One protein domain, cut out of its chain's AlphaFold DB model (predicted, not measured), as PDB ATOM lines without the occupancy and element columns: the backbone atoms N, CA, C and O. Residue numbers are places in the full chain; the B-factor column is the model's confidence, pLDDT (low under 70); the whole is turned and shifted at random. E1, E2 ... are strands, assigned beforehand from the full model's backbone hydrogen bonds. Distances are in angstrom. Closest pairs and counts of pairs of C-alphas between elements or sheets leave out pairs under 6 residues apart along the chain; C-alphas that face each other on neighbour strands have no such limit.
ATOM      1  N   PRO A  28     191.846 113.246 111.857       67.44
ATOM      2  CA  PRO A  28     190.592 113.618 111.225       67.44
ATOM      3  C   PRO A  28     189.710 114.434 112.176       67.44
ATOM      4  O   PRO A  28     189.593 114.125 113.362       67.44
ATOM      5  N   ALA A  29     189.017 115.423 111.631       74.00
ATOM      6  CA  ALA A  29     187.888 116.090 112.257       74.00
ATOM      7  C   ALA A  29     186.675 115.932 111.333       74.00
ATOM      8  O   ALA A  29     186.739 116.251 110.146       74.00
ATOM      9  N   ALA A  30     185.571 115.409 111.863       68.38
ATOM     10  CA  ALA A  30     184.332 115.259 111.109       68.38
ATOM     11  C   ALA A  30     183.411 116.450 111.397       68.38
ATOM     12  O   ALA A  30     183.001 116.662 112.538       68.38
ATOM     13  N   GLY A  31     183.089 117.222 110.364       65.75
ATOM     14  CA  GLY A  31     181.936 118.116 110.353       65.75
ATOM     15  C   GLY A  31     180.660 117.353 109.984       65.75
ATOM     16  O   GLY A  31     180.699 116.181 109.619       65.75
ATOM     17  N   GLU A  32     179.504 118.017 110.053       75.12
ATOM     18  CA  GLU A  32     178.200 117.370 109.821       75.12
ATOM     19  C   GLU A  32     178.071 116.754 108.411       75.12
ATOM     20  O   GLU A  32     177.476 115.692 108.247       75.12
ATOM     21  N   GLN A  33     178.651 117.400 107.390       85.00
ATOM     22  CA  GLN A  33     178.587 116.964 105.982       85.00
ATOM     23  C   GLN A  33     179.926 117.073 105.225       85.00
ATOM     24  O   GLN A  33     179.970 116.858 104.014       85.00
ATOM     25  N   HIS A  34     181.017 117.414 105.913       84.56
ATOM     26  CA  HIS A  34     182.370 117.479 105.354       84.56
ATOM     27  C   HIS A  34     183.388 117.036 106.404       84.56
ATOM     28  O   HIS A  34     183.126 117.116 107.601       84.56
ATOM     29  N   SER A  35     184.544 116.579 105.953       86.62
ATOM     30  CA  SER A  35     185.630 116.078 106.783       86.62
ATOM     31  C   SER A  35     186.887 116.890 106.529       86.62
ATOM     32  O   SER A  35     187.138 117.329 105.408       86.62
ATOM     33  N   LEU A  36     187.681 117.054 107.578       86.00
ATOM     34  CA  LEU A  36     189.005 117.654 107.546       86.00
ATOM     35  C   LEU A  36     190.014 116.639 108.070       86.00
ATOM     36  O   LEU A  36     189.694 115.839 108.949       86.00
ATOM     37  N   ALA A  37     191.240 116.680 107.570       81.19
ATOM     38  CA  ALA A  37     192.343 115.925 108.135       81.19
ATOM     39  C   ALA A  37     193.642 116.721 108.092       81.19
ATOM     40  O   ALA A  37     194.016 117.260 107.052       81.19
ATOM     41  N   LEU A  38     194.354 116.747 109.215       78.69
ATOM     42  CA  LEU A  38     195.739 117.199 109.260       78.69
ATOM     43  C   LEU A  38     196.651 116.027 108.898       78.69
ATOM     44  O   LEU A  38     196.642 114.997 109.575       78.69
ATOM     45  N   HIS A  39     197.419 116.180 107.825       72.50
ATOM     46  CA  HIS A  39     198.363 115.176 107.356       72.50
ATOM     47  C   HIS A  39     199.711 115.286 108.091       72.50
ATOM     48  O   HIS A  39     200.035 116.308 108.698       72.50
ATOM     49  N   ALA A  40     200.502 114.210 108.068       60.38
ATOM     50  CA  ALA A  40     201.758 114.093 108.815       60.38
ATOM     51  C   ALA A  40     202.826 115.133 108.430       60.38
ATOM     52  O   ALA A  40     203.652 115.502 109.260       60.38
ATOM     53  N   ASP A  41     202.783 115.615 107.188       61.38
ATOM     54  CA  ASP A  41     203.628 116.693 106.653       61.38
ATOM     55  C   ASP A  41     203.138 118.103 107.044       61.38
ATOM     56  O   ASP A  41     203.718 119.111 106.638       61.38
ATOM     57  N   GLY A  42     202.068 118.171 107.838       70.94
ATOM     58  CA  GLY A  42     201.489 119.392 108.366       70.94
ATOM     59  C   GLY A  42     200.411 120.018 107.495       70.94
ATOM     60  O   GLY A  42     199.748 120.930 107.972       70.94
ATOM     61  N   PHE A  43     200.165 119.549 106.272       79.25
ATOM     62  CA  PHE A  43     199.131 120.142 105.419       79.25
ATOM     63  C   PHE A  43     197.716 119.696 105.806       79.25
ATOM     64  O   PHE A  43     197.487 118.543 106.181       79.25
ATOM     65  N   VAL A  44     196.753 120.612 105.685       85.31
ATOM     66  CA  VAL A  44     195.334 120.349 105.953       85.31
ATOM     67  C   VAL A  44     194.621 119.952 104.670       85.31
ATOM     68  O   VAL A  44     194.769 120.585 103.625       85.31
ATOM     69  N   TRP A  45     193.809 118.911 104.775       90.88
ATOM     70  CA  TRP A  45     192.994 118.378 103.697       90.88
ATOM     71  C   TRP A  45     191.519 118.424 104.073       90.88
ATOM     72  O   TRP A  45     191.182 118.224 105.238       90.88
ATOM     73  N   SER A  46     190.643 118.652 103.099       90.69
ATOM     74  CA  SER A  46     189.191 118.656 103.268       90.69
ATOM     75  C   SER A  46     188.498 117.884 102.144       90.69
ATOM     76  O   SER A  46     188.994 117.816 101.020       90.69
ATOM     77  N   TRP A  47     187.367 117.252 102.450       90.94
ATOM     78  CA  TRP A  47     186.487 116.616 101.464       90.94
ATOM     79  C   TRP A  47     185.064 116.486 102.007       90.94
ATOM     80  O   TRP A  47     184.820 116.626 103.202       90.94
ATOM     81  N   GLY A  48     184.103 116.212 101.136       89.56
ATOM     82  CA  GLY A  48     182.676 116.150 101.436       89.56
ATOM     83  C   GLY A  48     181.913 117.302 100.790       89.56
ATOM     84  O   GLY A  48     182.260 117.759  99.701       89.56
ATOM     85  N   LEU A  49     180.833 117.756 101.427       89.19
ATOM     86  CA  LEU A  49     179.993 118.815 100.875       89.19
ATOM     87  C   LEU A  49     180.754 120.150 100.849       89.19
ATOM     88  O   LEU A  49     181.226 120.595 101.887       89.19
ATOM     89  N   GLY A  50     180.823 120.797  99.680       87.31
ATOM     90  CA  GLY A  50     181.529 122.073  99.477       87.31
ATOM     91  C   GLY A  50     180.683 123.187  98.858       87.31
ATOM     92  O   GLY A  50     181.212 124.238  98.510       87.31
ATOM     93  N   SER A  51     179.366 122.992  98.731       82.25
ATOM     94  CA  SER A  51     178.442 123.937  98.078       82.25
ATOM     95  C   SER A  51     178.303 125.305  98.754       82.25
ATOM     96  O   SER A  51     177.690 126.202  98.184       82.25
ATOM     97  N   GLN A  52     178.872 125.473  99.947       81.94
ATOM     98  CA  GLN A  52     178.923 126.725 100.705       81.94
ATOM     99  C   GLN A  52     180.371 127.196 100.944       81.94
ATOM    100  O   GLN A  52     180.603 128.087 101.757       81.94
ATOM    101  N   GLY A  53     181.358 126.590 100.272       81.62
ATOM    102  CA  GLY A  53     182.777 126.944 100.391       81.62
ATOM    103  C   GLY A  53     183.477 126.377 101.628       81.62
ATOM    104  O   GLY A  53     184.646 126.675 101.860       81.62
ATOM    105  N   GLN A  54     182.808 125.517 102.401       85.94
ATOM    106  CA  GLN A  54     183.312 124.963 103.665       85.94
ATOM    107  C   GLN A  54     184.561 124.068 103.527       85.94
ATOM    108  O   GLN A  54     185.167 123.706 104.530       85.94
ATOM    109  N   LEU A  55     184.961 123.723 102.298       87.44
ATOM    110  CA  LEU A  55     186.189 122.971 102.019       87.44
ATOM    111  C   LEU A  55     187.437 123.867 101.915       87.44
ATOM    112  O   LEU A  55     188.549 123.348 101.945       87.44
ATOM    113  N   GLY A  56     187.284 125.191 101.793       85.50
ATOM    114  CA  GLY A  56     188.417 126.127 101.759       85.50
ATOM    115  C   GLY A  56     189.313 126.003 100.517       85.50
ATOM    116  O   GLY A  56     190.522 126.181 100.613       85.50
ATOM    117  N   LEU A  57     188.738 125.684  99.349       85.56
ATOM    118  CA  LEU A  57     189.473 125.423  98.095       85.56
ATOM    119  C   LEU A  57     189.594 126.644  97.159       85.56
ATOM    120  O   LEU A  57     189.980 126.497  95.996       85.56
ATOM    121  N   GLY A  58     189.278 127.842  97.659       73.00
ATOM    122  CA  GLY A  58     189.407 129.106  96.925       73.00
ATOM    123  C   GLY A  58     188.189 129.501  96.083       73.00
ATOM    124  O   GLY A  58     187.210 128.763  95.984       73.00
ATOM    125  N   GLY A  59     188.259 130.709  95.510       61.59
ATOM    126  CA  GLY A  59     187.171 131.423  94.826       61.59
ATOM    127  C   GLY A  59     186.302 130.574  93.889       61.59
ATOM    128  O   GLY A  59     186.803 129.769  93.106       61.59
ATOM    129  N   ASP A  60     184.986 130.768  94.008       66.06
ATOM    130  CA  ASP A  60     183.879 130.166  93.243       66.06
ATOM    131  C   ASP A  60     183.795 128.629  93.206       66.06
ATOM    132  O   ASP A  60     182.856 128.068  92.630       66.06
ATOM    133  N   ARG A  61     184.706 127.912  93.874       71.12
ATOM    134  CA  ARG A  61     184.677 126.448  93.990       71.12
ATOM    135  C   ARG A  61     183.694 125.989  95.067       71.12
ATOM    136  O   ARG A  61     184.070 125.469  96.112       71.12
ATOM    137  N   LEU A  62     182.410 126.185  94.769       79.81
ATOM    138  CA  LEU A  62     181.260 125.801  95.591       79.81
ATOM    139  C   LEU A  62     180.679 124.449  95.151       79.81
ATOM    140  O   LEU A  62     179.487 124.322  94.864       79.81
ATOM    141  N   PHE A  63     181.518 123.426  95.038       79.25
ATOM    142  CA  PHE A  63     181.082 122.070  94.712       79.25
ATOM    143  C   PHE A  63     181.683 121.061  95.684       79.25
ATOM    144  O   PHE A  63     182.602 121.364  96.437       79.25
ATOM    145  N   SER A  64     181.066 119.884  95.743       87.69
ATOM    146  CA  SER A  64     181.446 118.842  96.700       87.69
ATOM    147  C   SER A  64     182.576 118.000  96.142       87.69
ATOM    148  O   SER A  64     182.563 117.680  94.956       87.69
ATOM    149  N   GLU A  65     183.491 117.601  97.013       86.31
ATOM    150  CA  GLU A  65     184.658 116.805  96.650       86.31
ATOM    151  C   GLU A  65     184.581 115.454  97.346       86.31
ATOM    152  O   GLU A  65     184.519 115.378  98.569       86.31
ATOM    153  N   SER A  66     184.556 114.366  96.580       85.56
ATOM    154  CA  SER A  66     184.550 113.012  97.152       85.56
ATOM    155  C   SER A  66     185.943 112.535  97.565       85.56
ATOM    156  O   SER A  66     186.052 111.535  98.270       85.56
ATOM    157  N   GLU A  67     186.990 113.244  97.142       83.62
ATOM    158  CA  GLU A  67     188.386 112.938  97.448       83.62
ATOM    159  C   GLU A  67     189.040 114.085  98.232       83.62
ATOM    160  O   GLU A  67     188.744 115.246  97.944       83.62
ATOM    161  N   PRO A  68     189.940 113.793  99.194       87.50
ATOM    162  CA  PRO A  68     190.685 114.805  99.942       87.50
ATOM    163  C   PRO A  68     191.392 115.808  99.028       87.50
ATOM    164  O   PRO A  68     192.267 115.437  98.248       87.50
ATOM    165  N   GLN A  69     191.066 117.088  99.181       87.69
ATOM    166  CA  GLN A  69     191.750 118.205  98.531       87.69
ATOM    167  C   GLN A  69     192.521 119.022  99.568       87.69
ATOM    168  O   GLN A  69     192.090 119.140 100.714       87.69
ATOM    169  N   ARG A  70     193.670 119.590  99.190       87.88
ATOM    170  CA  ARG A  70     194.431 120.461 100.098       87.88
ATOM    171  C   ARG A  70     193.694 121.777 100.298       87.88
ATOM    172  O   ARG A  70     193.362 122.453  99.326       87.88
ATOM    173  N   VAL A  71     193.495 122.144 101.558       87.25
ATOM    174  CA  VAL A  71     192.877 123.411 101.950       87.25
ATOM    175  C   VAL A  71     193.846 124.543 101.625       87.25
ATOM    176  O   VAL A  71     195.038 124.445 101.928       87.25
TER     177      VAL A  71
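Overview. This is residues 28 to 71 of the 615 residues of an uncharacterized protein of Allochromatium tepidum (UniProt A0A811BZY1). A small twisted and gently curled sheet of four antiparallel strands, E1, E2, E3 and E4 side by side, makes the body, and a long loop, residues 49 to 64, swings out beyond the last residue of E3 and comes back to the first residue of E4. The printed part has 44 residues, with no named helix and the strands E1, E2, E3 and E4 in sheet order; the class is all strand, under half of the residues being in strands. It is compact, with a radius of gyration of the C-alphas of 9.7 A and spans of 28 by 21 by 13 A.

Arrangement. Edge strand E1, residues 28 to 30, forms a hairpin with E2, residues 34 to 38, at 161 degrees; N 29 and O 36 are 2.8 A apart. E2 forms a hairpin with E3, residues 44 to 48, at 162 degrees, with N 35 and O 47 at 2.8 A. E3 forms a hairpin with edge strand E4, residues 65 to 70, at 165 degrees, with N 48 and O 65 at 2.7 A. The four make a meander, each strand the antiparallel neighbour of the one before. E1 and E4 are apart.

Along the chain. E1 begins at C-alpha 28 (190.592, 113.618, 111.225) and spans 6.5 A, E2 13.9 A, E3 14.1 A and E4 11.0 A, ending at C-alpha 70 (194.431, 120.461, 100.098).

Size, cuts and confidence. The farthest C-alphas, of Ala 40 and Asp 60, are 28.6 A apart. The printed part has no cut; the link E3 to E4 is long. Residues 28, 30 to 31, 40 to 41 and 59 to 60 have pLDDT under 70.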